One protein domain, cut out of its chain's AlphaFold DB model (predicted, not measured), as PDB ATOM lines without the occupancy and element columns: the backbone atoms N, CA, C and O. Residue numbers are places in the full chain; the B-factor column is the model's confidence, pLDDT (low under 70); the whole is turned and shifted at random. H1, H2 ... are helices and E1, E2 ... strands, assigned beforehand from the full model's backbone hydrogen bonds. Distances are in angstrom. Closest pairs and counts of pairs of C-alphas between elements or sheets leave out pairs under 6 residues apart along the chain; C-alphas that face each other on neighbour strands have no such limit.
ATOM      1  N   ALA A  15      37.065  30.824 -18.342       94.31
ATOM      2  CA  ALA A  15      37.718  31.264 -19.578       94.31
ATOM      3  C   ALA A  15      36.788  32.100 -20.474       94.31
ATOM      4  O   ALA A  15      37.193  33.145 -20.974       94.31
ATOM      5  N   ASN A  16      35.520  31.694 -20.621       94.75
ATOM      6  CA  ASN A  16      34.553  32.457 -21.415       94.75
ATOM      7  C   ASN A  16      34.253  33.839 -20.806       94.75
ATOM      8  O   ASN A  16      34.147  34.820 -21.535       94.75
ATOM      9  N   LEU A  17      34.158  33.934 -19.473       93.81
ATOM     10  CA  LEU A  17      33.975  35.215 -18.784       93.81
ATOM     11  C   LEU A  17      35.164  36.148 -19.037       93.81
ATOM     12  O   LEU A  17      34.959  37.310 -19.374       93.81
ATOM     13  N   ILE A  18      36.391  35.635 -18.908       94.31
ATOM     14  CA  ILE A  18      37.607  36.411 -19.181       94.31
ATOM     15  C   ILE A  18      37.615  36.905 -20.631       94.31
ATOM     16  O   ILE A  18      37.789  38.097 -20.852       94.31
ATOM     17  N   ASN A  19      37.316  36.031 -21.597       94.12
ATOM     18  CA  ASN A  19      37.249  36.405 -23.010       94.12
ATOM     19  C   ASN A  19      36.215  37.517 -23.276       94.12
ATOM     20  O   ASN A  19      36.485  38.467 -24.006       94.12
ATOM     21  N   ILE A  20      35.032  37.446 -22.655       94.69
ATOM     22  CA  ILE A  20      34.016  38.505 -22.771       94.69
ATOM     23  C   ILE A  20      34.538  39.829 -22.193       94.69
ATOM     24  O   ILE A  20      34.357  40.877 -22.810       94.69
ATOM     25  N   ILE A  21      35.200  39.803 -21.033       93.56
ATOM     26  CA  ILE A  21      35.749  41.014 -20.404       93.56
ATOM     27  C   ILE A  21      36.831  41.640 -21.288       93.56
ATOM     28  O   ILE A  21      36.761  42.836 -21.565       93.56
ATOM     29  N   GLU A  22      37.795  40.849 -21.760       93.50
ATOM     30  CA  GLU A  22      38.914  41.333 -22.581       93.50
ATOM     31  C   GLU A  22      38.451  41.878 -23.938       93.50
ATOM     32  O   GLU A  22      39.003  42.859 -24.433       93.50
ATOM     33  N   THR A  23      37.401  41.293 -24.525       94.69
ATOM     34  CA  THR A  23      36.805  41.797 -25.776       94.69
ATOM     35  C   THR A  23      35.935  43.039 -25.571       94.69
ATOM     36  O   THR A  23      35.814  43.852 -26.485       94.69
ATOM     37  N   THR A  24      35.346  43.216 -24.384       95.38
ATOM     38  CA  THR A  24      34.485  44.368 -24.064       95.38
ATOM     39  C   THR A  24      35.285  45.579 -23.577       95.38
ATOM     40  O   THR A  24      34.910  46.717 -23.853       95.38
ATOM     41  N   ILE A  25      36.380  45.354 -22.844       92.44
ATOM     42  CA  ILE A  25      37.196  46.397 -22.213       92.44
ATOM     43  C   ILE A  25      38.609  46.358 -22.821       92.44
ATOM     44  O   ILE A  25      39.474  45.625 -22.330       92.44
ATOM     45  N   PRO A  26      38.877  47.143 -23.882       89.69
ATOM     46  CA  PRO A  26      40.186  47.155 -24.519       89.69
ATOM     47  C   PRO A  26      41.260  47.709 -23.573       89.69
ATOM     48  O   PRO A  26      41.015  48.630 -22.796       89.69
ATOM     49  N   GLY A  27      42.472  47.153 -23.657       88.44
ATOM     50  CA  GLY A  27      43.608  47.551 -22.816       88.44
ATOM     51  C   GLY A  27      43.656  46.877 -21.439       88.44
ATOM     52  O   GLY A  27      44.574  47.148 -20.668       88.44
ATOM     53  N   GLY A  28      42.702  45.992 -21.134       89.31
ATOM     54  CA  GLY A  28      42.789  45.089 -19.990       89.31
ATOM     55  C   GLY A  28      43.823  43.977 -20.194       89.31
ATOM     56  O   GLY A  28      44.252  43.692 -21.312       89.31
ATOM     57  N   SER A  29      44.207  43.330 -19.097       91.38
ATOM     58  CA  SER A  29      45.026  42.120 -19.113       91.38
ATOM     59  C   SER A  29      44.521  41.121 -18.077       91.38
ATOM     60  O   SER A  29      44.038  41.505 -17.008       91.38
ATOM     61  N   ASN A  30      44.640  39.834 -18.392       93.56
ATOM     62  CA  ASN A  30      44.352  38.746 -17.469       93.56
ATOM     63  C   ASN A  30      45.644  38.138 -16.909       93.56
ATOM     64  O   ASN A  30      46.586  37.852 -17.648       93.56
ATOM     65  N   VAL A  31      45.658  37.884 -15.599       95.12
ATOM     66  CA  VAL A  31      46.752  37.188 -14.914       95.12
ATOM     67  C   VAL A  31      46.194  36.088 -14.031       95.12
ATOM     68  O   VAL A  31      45.329  36.311 -13.183       95.12
ATOM     69  N   GLU A  32      46.736  34.887 -14.206       96.19
ATOM     70  CA  GLU A  32      46.447  33.763 -13.331       96.19
ATOM     71  C   GLU A  32      47.385  33.761 -12.133       96.19
ATOM     72  O   GLU A  32      48.603  33.826 -12.282       96.19
ATOM     73  N   ILE A  33      46.809  33.634 -10.939       96.38
ATOM     74  CA  ILE A  33      47.588  33.478  -9.713       96.38
ATOM     75  C   ILE A  33      48.383  32.173  -9.807       96.38
ATOM     76  O   ILE A  33      47.813  31.089  -9.993       96.38
ATOM     77  N   ASP A  34      49.700  32.281  -9.667       95.75
ATOM     78  CA  ASP A  34      50.595  31.133  -9.624       95.75
ATOM     79  C   ASP A  34      50.620  30.526  -8.222       95.75
ATOM     80  O   ASP A  34      50.981  31.167  -7.236       95.75
ATOM     81  N   TYR A  35      50.142  29.288  -8.133       96.00
ATOM     82  CA  TYR A  35      50.062  28.536  -6.891       96.00
ATOM     83  C   TYR A  35      49.872  27.046  -7.184       96.00
ATOM     84  O   TYR A  35      49.473  26.653  -8.278       96.00
ATOM     85  N   SER A  36      50.127  26.186  -6.197       95.88
ATOM     86  CA  SER A  36      49.927  24.743  -6.356       95.88
ATOM     87  C   SER A  36      48.442  24.365  -6.309       95.88
ATOM     88  O   SER A  36      47.783  24.473  -5.272       95.88
ATOM     89  N   ALA A  37      47.911  23.852  -7.420       94.31
ATOM     90  CA  ALA A  37      46.524  23.399  -7.532       94.31
ATOM     91  C   ALA A  37      46.271  21.961  -7.017       94.31
ATOM     92  O   ALA A  37      45.176  21.452  -7.205       94.31
ATOM     93  N   ILE A  38      47.206  21.318  -6.308       94.06
ATOM     94  CA  ILE A  38      47.036  19.944  -5.776       94.06
ATOM     95  C   ILE A  38      45.886  19.808  -4.759       94.06
ATOM     96  O   ILE A  38      45.365  20.808  -4.265       94.06
ATOM     97  N   MET A  39      45.522  18.578  -4.387       94.25
ATOM     98  CA  MET A  39      44.493  18.272  -3.379       94.25
ATOM     99  C   MET A  39      44.958  18.557  -1.933       94.25
ATOM    100  O   MET A  39      44.982  17.686  -1.074       94.25
ATOM    101  N   GLU A  40      45.348  19.800  -1.669       94.94
ATOM    102  CA  GLU A  40      45.698  20.338  -0.357       94.94
ATOM    103  C   GLU A  40      45.011  21.704  -0.223       94.94
ATOM    104  O   GLU A  40      45.074  22.522  -1.145       94.94
ATOM    105  N   TYR A  41      44.308  21.938   0.885       92.88
ATOM    106  CA  TYR A  41      43.315  23.017   0.999       92.88
ATOM    107  C   TYR A  41      43.560  23.988   2.154       92.88
ATOM    108  O   TYR A  41      42.830  24.967   2.287       92.88
ATOM    109  N   VAL A  42      44.565  23.744   2.989       93.25
ATOM    110  CA  VAL A  42      44.899  24.617   4.115       93.25
ATOM    111  C   VAL A  42      45.995  25.582   3.690       93.25
ATOM    112  O   VAL A  42      45.823  26.795   3.759       93.25
ATOM    113  N   THR A  43      47.109  25.053   3.192       96.31
ATOM    114  CA  THR A  43      48.308  25.850   2.913       96.31
ATOM    115  C   THR A  43      48.294  26.435   1.505       96.31
ATOM    116  O   THR A  43      48.687  27.585   1.303       96.31
ATOM    117  N   SER A  44      47.852  25.670   0.509       95.75
ATOM    118  CA  SER A  44      47.906  26.082  -0.892       95.75
ATOM    119  C   SER A  44      47.035  27.304  -1.196       95.75
ATOM    120  O   SER A  44      47.522  28.169  -1.927       95.75
ATOM    121  N   PRO A  45      45.831  27.483  -0.601       97.19
ATOM    122  CA  PRO A  45      45.063  28.703  -0.823       97.19
ATOM    123  C   PRO A  45      45.717  29.945  -0.216       97.19
ATOM    124  O   PRO A  45      45.688  31.005  -0.835       97.19
ATOM    125  N   ILE A  46      46.350  29.810   0.956       97.31
ATOM    126  CA  ILE A  46      47.087  30.898   1.621       97.31
ATOM    127  C   ILE A  46      48.300  31.301   0.780       97.31
ATOM    128  O   ILE A  46      48.506  32.479   0.511       97.31
ATOM    129  N   LYS A  47      49.071  30.324   0.284       97.50
ATOM    130  CA  LYS A  47      50.202  30.596  -0.616       97.50
ATOM    131  C   LYS A  47      49.758  31.278  -1.909       97.50
ATOM    132  O   LYS A  47      50.431  32.195  -2.363       97.50
ATOM    133  N   GLY A  48      48.623  30.866  -2.479       97.50
ATOM    134  CA  GLY A  48      48.046  31.541  -3.640       97.50
ATOM    135  C   GLY A  48      47.633  32.981  -3.336       97.50
ATOM    136  O   GLY A  48      47.895  33.872  -4.138       97.50
ATOM    137  N   ALA A  49      47.041  33.235  -2.169       98.00
ATOM    138  CA  ALA A  49      46.697  34.589  -1.747       98.00
ATOM    139  C   ALA A  49      47.947  35.463  -1.592       98.00
ATOM    140  O   ALA A  49      47.989  36.550  -2.157       98.00
ATOM    141  N   ALA A  50      48.996  34.955  -0.942       97.94
ATOM    142  CA  ALA A  50      50.267  35.664  -0.808       97.94
ATOM    143  C   ALA A  50      50.911  35.976  -2.173       97.94
ATOM    144  O   ALA A  50      51.379  37.093  -2.391       97.94
ATOM    145  N   ALA A  51      50.887  35.029  -3.119       97.50
ATOM    146  CA  ALA A  51      51.372  35.256  -4.482       97.50
ATOM    147  C   ALA A  51      50.559  36.343  -5.210       97.50
ATOM    148  O   ALA A  51      51.128  37.226  -5.852       97.50
ATOM    149  N   GLY A  52      49.230  36.319  -5.067       97.44
ATOM    150  CA  GLY A  52      48.350  37.363  -5.591       97.44
ATOM    151  C   GLY A  52      48.620  38.735  -4.965       97.44
ATOM    152  O   GLY A  52      48.700  39.728  -5.683       97.44
ATOM    153  N   ALA A  53      48.819  38.803  -3.647       97.44
ATOM    154  CA  ALA A  53      49.117  40.044  -2.933       97.44
ATOM    155  C   ALA A  53      50.475  40.634  -3.343       97.44
ATOM    156  O   ALA A  53      50.577  41.839  -3.578       97.44
ATOM    157  N   ALA A  54      51.501  39.793  -3.499       96.94
ATOM    158  CA  ALA A  54      52.798  40.216  -4.020       96.94
ATOM    159  C   ALA A  54      52.662  40.805  -5.434       96.94
ATOM    160  O   ALA A  54      53.121  41.917  -5.686       96.94
ATOM    161  N   TYR A  55      51.939  40.118  -6.327       96.19
ATOM    162  CA  TYR A  55      51.682  40.624  -7.676       96.19
ATOM    163  C   TYR A  55      50.955  41.978  -7.662       96.19
ATOM    164  O   TYR A  55      51.367  42.903  -8.359       96.19
ATOM    165  N   LEU A  56      49.898  42.125  -6.857       96.50
ATOM    166  CA  LEU A  56      49.154  43.384  -6.744       96.50
ATOM    167  C   LEU A  56      50.022  44.525  -6.202       96.50
ATOM    168  O   LEU A  56      49.908  45.650  -6.685       96.50
ATOM    169  N   SER A  57      50.894  44.234  -5.234       96.00
ATOM    170  CA  SER A  57      51.834  45.206  -4.661       96.00
ATOM    171  C   SER A  57      52.804  45.741  -5.709       96.00
ATOM    172  O   SER A  57      53.024  46.947  -5.793       96.00
ATOM    173  N   ASP A  58      53.302  44.872  -6.583       96.00
ATOM    174  CA  ASP A  58      54.146  45.290  -7.700       96.00
ATOM    175  C   ASP A  58      53.358  46.057  -8.770       96.00
ATOM    176  O   ASP A  58      53.881  46.998  -9.376       96.00
ATOM    177  N   GLN A  59      52.104  45.671  -9.034       95.50
ATOM    178  CA  GLN A  59      51.302  46.326 -10.069       95.50
ATOM    179  C   GLN A  59      50.796  47.701  -9.673       95.50
ATOM    180  O   GLN A  59      50.788  48.586 -10.523       95.50
ATOM    181  N   MET A  60      50.422  47.929  -8.415       94.62
ATOM    182  CA  MET A  60      49.925  49.247  -8.008       94.62
ATOM    183  C   MET A  60      50.990  50.344  -8.151       94.62
ATOM    184  O   MET A  60      50.650  51.500  -8.383       94.62
ATOM    185  N   VAL A  61      52.278  49.985  -8.065       95.38
ATOM    186  CA  VAL A  61      53.398  50.912  -8.302       95.38
ATOM    187  C   VAL A  61      53.517  51.262  -9.787       95.38
ATOM    188  O   VAL A  61      53.825  52.399 -10.134       95.38
ATOM    189  N   LYS A  62      53.261  50.296 -10.675       95.19
ATOM    190  CA  LYS A  62      53.355  50.474 -12.133       95.19
ATOM    191  C   LYS A  62      52.119  51.156 -12.717       95.19
ATOM    192  O   LYS A  62      52.234  51.922 -13.670       95.19
ATOM    193  N   CYS A  63      50.944  50.863 -12.169       94.44
ATOM    194  CA  CYS A  63      49.652  51.307 -12.679       94.44
ATOM    195  C   CYS A  63      48.735  51.730 -11.513       94.44
ATOM    196  O   CYS A  63      47.797  51.007 -11.172       94.44
ATOM    197  N   PRO A  64      48.962  52.907 -10.899       93.56
ATOM    198  CA  PRO A  64      48.238  53.338  -9.696       93.56
ATOM    199  C   PRO A  64      46.727  53.521  -9.915       93.56
ATOM    200  O   PRO A  64      45.937  53.414  -8.974       93.56
ATOM    201  N   ASP A  65      46.301  53.759 -11.156       94.25
ATOM    202  CA  ASP A  65      44.892  53.927 -11.526       94.25
ATOM    203  C   ASP A  65      44.205  52.645 -11.991       94.25
ATOM    204  O   ASP A  65      43.004  52.659 -12.277       94.25
ATOM    205  N   GLN A  66      44.927  51.523 -12.013       95.56
ATOM    206  CA  GLN A  66      44.378  50.258 -12.466       95.56
ATOM    207  C   GLN A  66      43.214  49.800 -11.582       95.56
ATOM    208  O   GLN A  66      43.224  49.913 -10.353       95.56
ATOM    209  N   LYS A  67      42.185  49.281 -12.249       95.88
ATOM    210  CA  LYS A  67      41.035  48.635 -11.628       95.88
ATOM    211  C   LYS A  67      41.164  47.125 -11.776       95.88
ATOM    212  O   LYS A  67      41.674  46.638 -12.783       95.88
ATOM    213  N   TYR A  68      40.688  46.397 -10.774       96.75
ATOM    214  CA  TYR A  68      40.881  44.958 -10.656       96.75
ATOM    215  C   TYR A  68      39.546  44.227 -10.578       96.75
ATOM    216  O   TYR A  68      38.606  44.661  -9.905       96.75
ATOM    217  N   VAL A  69      39.491  43.082 -11.251       96.62
ATOM    218  CA  VAL A  69      38.424  42.091 -11.130       96.62
ATOM    219  C   VAL A  69      39.067  40.793 -10.673       96.62
ATOM    220  O   VAL A  69      40.048  40.343 -11.261       96.62
ATOM    221  N   PHE A  70      38.517  40.183  -9.627       97.81
ATOM    222  CA  PHE A  70      39.009  38.906  -9.118       97.81
ATOM    223  C   PHE A  70      38.056  37.783  -9.494       97.81
ATOM    224  O   PHE A  70      36.858  37.868  -9.234       97.81
ATOM    225  N   VAL A  71      38.600  36.709 -10.064       97.62
ATOM    226  CA  VAL A  71      37.828  35.524 -10.447       97.62
ATOM    227  C   VAL A  71      38.434  34.281  -9.808       97.62
ATOM    228  O   VAL A  71      39.633  34.015  -9.946       97.62
ATOM    229  N   GLY A  72      37.607  33.513  -9.098       97.75
ATOM    230  CA  GLY A  72      38.024  32.299  -8.400       97.75
ATOM    231  C   GLY A  72      37.035  31.156  -8.583       97.75
ATOM    232  O   GLY A  72      35.835  31.348  -8.418       97.75
ATOM    233  N   TYR A  73      37.534  29.956  -8.875       97.56
ATOM    234  CA  TYR A  73      36.718  28.741  -8.959       97.56
ATOM    235  C   TYR A  73      37.164  27.687  -7.944       97.56
ATOM    236  O   TYR A  73      38.355  27.391  -7.857       97.56
ATOM    237  N   SER A  74      36.225  27.082  -7.206       96.94
ATOM    238  CA  SER A  74      36.488  25.982  -6.266       96.94
ATOM    239  C   SER A  74      37.596  26.367  -5.271       96.94
ATOM    240  O   SER A  74      37.454  27.345  -4.538       96.94
ATOM    241  N   LYS A  75      38.745  25.685  -5.273       97.44
ATOM    242  CA  LYS A  75      39.911  26.084  -4.473       97.44
ATOM    243  C   LYS A  75      40.413  27.502  -4.781       97.44
ATOM    244  O   LYS A  75      40.808  28.230  -3.874       97.44
ATOM    245  N   GLY A  76      40.331  27.941  -6.030       97.75
ATOM    246  CA  GLY A  76      40.628  29.312  -6.427       97.75
ATOM    247  C   GLY A  76      39.689  30.340  -5.796       97.75
ATOM    248  O   GLY A  76      40.114  31.455  -5.518       97.75
ATOM    249  N   ALA A  77      38.442  29.975  -5.476       97.81
ATOM    250  CA  ALA A  77      37.564  30.855  -4.707       97.81
ATOM    251  C   ALA A  77      38.052  31.020  -3.258       97.81
ATOM    252  O   ALA A  77      37.956  32.114  -2.698       97.81
ATOM    253  N   MET A  78      38.655  29.977  -2.673       97.81
ATOM    254  CA  MET A  78      39.328  30.084  -1.375       97.81
ATOM    255  C   MET A  78      40.542  31.012  -1.463       97.81
ATOM    256  O   MET A  78      40.691  31.869  -0.601       97.81
ATOM    257  N   VAL A  79      41.368  30.882  -2.511       98.19
ATOM    258  CA  VAL A  79      42.523  31.771  -2.764       98.19
ATOM    259  C   VAL A  79      42.082  33.232  -2.793       98.19
ATOM    260  O   VAL A  79      42.617  34.043  -2.043       98.19
ATOM    261  N   ILE A  80      41.075  33.566  -3.608       98.25
ATOM    262  CA  ILE A  80      40.568  34.942  -3.697       98.25
ATOM    263  C   ILE A  80      39.994  35.402  -2.354       98.25
ATOM    264  O   ILE A  80      40.268  36.516  -1.925       98.25
ATOM    265  N   SER A  81      39.258  34.543  -1.646       96.69
ATOM    266  CA  SER A  81      38.703  34.887  -0.329       96.69
ATOM    267  C   SER A  81      39.784  35.178   0.717       96.69
ATOM    268  O   SER A  81      39.591  36.053   1.555       96.69
ATOM    269  N   GLN A  82      40.913  34.462   0.688       97.38
ATOM    270  CA  GLN A  82      42.057  34.753   1.557       97.38
ATOM    271  C   GLN A  82      42.771  36.037   1.116       97.38
ATOM    272  O   GLN A  82      43.062  36.876   1.959       97.38
ATOM    273  N   LEU A  83      42.954  36.248  -0.193       97.81
ATOM    274  CA  LEU A  83      43.547  37.477  -0.735       97.81
ATOM    275  C   LEU A  83      42.773  38.727  -0.303       97.81
ATOM    276  O   LEU A  83      43.384  39.736   0.025       97.81
ATOM    277  N   MET A  84      41.439  38.667  -0.245       96.25
ATOM    278  CA  MET A  84      40.627  39.805   0.205       96.25
ATOM    279  C   MET A  84      40.860  40.181   1.678       96.25
ATOM    280  O   MET A  84      40.573  41.313   2.055       96.25
ATOM    281  N   LYS A  85      41.381  39.274   2.516       94.12
ATOM    282  CA  LYS A  85      41.722  39.573   3.920       94.12
ATOM    283  C   LYS A  85      43.059  40.297   4.065       94.12
ATOM    284  O   LYS A  85      43.265  40.985   5.058       94.12
ATOM    285  N   GLU A  86      43.944  40.135   3.090       91.56
ATOM    286  CA  GLU A  86      45.306  40.683   3.068       91.56
ATOM    287  C   GLU A  86      45.481  41.678   1.910       91.56
ATOM    288  O   GLU A  86      46.587  41.883   1.415       91.56
ATOM    289  N   LEU A  87      44.374  42.259   1.430       93.56
ATOM    290  CA  LEU A  87      44.338  43.038   0.200       93.56
ATOM    291  C   LEU A  87      45.308  44.233   0.292       93.56
ATOM    292  O   LEU A  87      45.077  45.132   1.102       93.56
ATOM    293  N   PRO A  88      46.365  44.287  -0.539       94.56
ATOM    294  CA  PRO A  88      47.368  45.345  -0.433       94.56
ATOM    295  C   PRO A  88      46.942  46.626  -1.167       94.56
ATOM    296  O   PRO A  88      47.559  47.671  -0.994       94.56
ATOM    297  N   ILE A  89      45.903  46.545  -2.004       94.31
ATOM    298  CA  ILE A  89      45.321  47.670  -2.746       94.31
ATOM    299  C   ILE A  89      44.099  48.230  -2.020       94.31
ATOM    300  O   ILE A  89      43.416  47.525  -1.277       94.31
ATOM    301  N   SER A  90      43.768  49.489  -2.299       94.25
ATOM    302  CA  SER A  90      42.529  50.081  -1.799       94.25
ATOM    303  C   SER A  90      41.295  49.382  -2.383       94.25
ATOM    304  O   SER A  90      41.244  49.066  -3.575       94.25
ATOM    305  N   ALA A  91      40.276  49.169  -1.549       93.44
ATOM    306  CA  ALA A  91      39.057  48.460  -1.930       93.44
ATOM    307  C   ALA A  91      38.295  49.138  -3.088       93.44
ATOM    308  O   ALA A  91      37.658  48.449  -3.877       93.44
ATOM    309  N   ASP A  92      38.406  50.461  -3.261       95.38
ATOM    310  CA  ASP A  92      37.782  51.193  -4.379       95.38
ATOM    311  C   ASP A  92      38.388  50.851  -5.755       95.38
ATOM    312  O   ASP A  92      37.804  51.154  -6.803       95.38
ATOM    313  N   LYS A  93      39.573  50.231  -5.777       96.12
ATOM    314  CA  LYS A  93      40.208  49.731  -7.003       96.12
ATOM    315  C   LYS A  93      39.636  48.373  -7.420       96.12
ATOM    316  O   LYS A  93      39.865  47.957  -8.553       96.12
ATOM    317  N   VAL A  94      38.866  47.708  -6.559       96.94
ATOM    318  CA  VAL A  94      38.215  46.425  -6.846       96.94
ATOM    319  C   VAL A  94      36.821  46.669  -7.412       96.94
ATOM    320  O   VAL A  94      35.927  47.139  -6.718       96.94
ATOM    321  N   VAL A  95      36.628  46.339  -8.688       96.25
ATOM    322  CA  VAL A  95      35.351  46.556  -9.391       96.25
ATOM    323  C   VAL A  95      34.395  45.391  -9.171       96.25
ATOM    324  O   VAL A  95      33.194  45.593  -9.018       96.25
ATOM    325  N   ALA A  96      34.919  44.166  -9.163       96.12
ATOM    326  CA  ALA A  96      34.112  42.970  -8.985       96.12
ATOM    327  C   ALA A  96      34.928  41.809  -8.411       96.12
ATOM    328  O   ALA A  96      36.130  41.676  -8.653       96.12
ATOM    329  N   ILE A  97      34.232  40.932  -7.688       97.00
ATOM    330  CA  ILE A  97      34.738  39.642  -7.226       97.00
ATOM    331  C   ILE A  97      33.723  38.588  -7.662       97.00
ATOM    332  O   ILE A  97      32.560  38.639  -7.262       97.00
ATOM    333  N   VAL A  98      34.156  37.639  -8.488       96.56
ATOM    334  CA  VAL A  98      33.311  36.579  -9.043       96.56
ATOM    335  C   VAL A  98      33.833  35.232  -8.563       96.56
ATOM    336  O   VAL A  98      34.943  34.821  -8.905       96.56
ATOM    337  N   LEU A  99      33.037  34.543  -7.745       96.75
ATOM    338  CA  LEU A  99      33.409  33.263  -7.145       96.75
ATOM    339  C   LEU A  99      32.464  32.158  -7.619       96.75
ATOM    340  O   LEU A  99      31.265  32.201  -7.352       96.75
ATOM    341  N   PHE A 100      33.019  31.140  -8.267       95.19
ATOM    342  CA  PHE A 100      32.301  29.949  -8.714       95.19
ATOM    343  C   PHE A 100      32.596  28.777  -7.777       95.19
ATOM    344  O   PHE A 100      33.752  28.541  -7.422       95.19
ATOM    345  N   GLY A 101      31.569  28.022  -7.375       94.25
ATOM    346  CA  GLY A 101      31.741  26.833  -6.526       94.25
ATOM    347  C   GLY A 101      32.502  27.113  -5.223       94.25
ATOM    348  O   GLY A 101      33.366  26.326  -4.848       94.25
TER     349      GLY A 101
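Overview. This is residues 15 to 101 of the 116 residues of an uncharacterized protein of Puccinia triticina (isolate 1-1 / race 1 (BBBD)) (UniProt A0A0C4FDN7). Look first at a small two-stranded parallel sheet, E1 and E2 side by side, with the short helix H3 packed over one face; the long helix H2 lies past the E1 side of this sheet and packs on H3 with its first half. The first helix, H1, is set off beyond the other face of the sheet, apart from both strands and both other helices, and a long link without a named element, residues 25 to 42, leads from it to H2. You have 87 printed residues with three named helices and two named strands, in the order H1, H2, E1, H3, E2, and the class is mixed, helices and strands. The whole is compact, with a radius of gyration of the C-alphas of 12.9 A, and its C-alphas span 36 by 29 by 18 A along the three main axes.

Arrangement. Start at the sheet, where strand E1, residues 68 to 73, has E2, residues 94 to 100, as its parallel neighbour, with 8 degrees between their directions. Look at C-alphas 70 and 97, which face each other at 4.7 A, and at 73 and 100, which face each other at 4.6 A. On the backbone you find N 70 and O 96 within hydrogen-bond range at 3.0 A, and N 98 and O 70 at 2.8 A. Between the two strands in the chain comes H3, residues 75 to 83. E1, H3 and E2 form a strand-helix-strand unit, two parallel neighbour strands with a helix between them in the chain, and its crossover is right-handed. The closest C-alphas of E1 and H3 are those of Gly 72 and Ile 80, 6.0 A apart. Those of H3 and E2 are Ala 77 and Leu 99, 5.4 A apart. Go outward from H3 to H2, residues 43 to 62: the two helices touch, and their closest C-alphas are those of Ala 49 and Leu 83, at 4.4 A. H2 touches H3 with residues 45 to 53 alone. The lines of H2 and H3 stand at a steep tilt of 54 degrees, and the helices run the same way. H2 is apart from E2. H1, residues 15 to 24, is apart from E1, E2, H2 and H3. In H1 and H3 each O i to N i+4 pair is within hydrogen-bond range, and in H2 14 of 16 are.

Along the chain. Find C-alpha 68 at (40.881, 44.958, -10.656), where E1 begins; from there its six residues run 16.8 A to Tyr 73. E2, seven residues, runs 17.6 A from Val 94 to C-alpha 100 at (32.301, 29.949, -8.714). H3, nine residues from Lys 75 to Leu 83, measures 12.5 A. H2 is the longest helix, with 20 residues and 29.3 A from Thr 43 to Lys 62. For H1, go to C-alpha 15 at (37.718, 31.264, -19.578); its ten residues end at Thr 24, 14.2 A away.

Size, cuts and confidence. The two C-alphas farthest apart are those of Pro 26 and Val 42, at 36.7 A, and both lie in the long link of 18 residues from H1 to H2. The links from H2 to E1 and from E1 to H3 are tight, with 5 residues and 1 residue, and the link of 10 residues from H3 to E2 is short. The first and last printed C-alphas, those of Ala 15 and Gly 101, are 15.0 A apart. The printed part has no cut. The mean pLDDT of the printed part of this model is 95.5, and no printed residue is under 70.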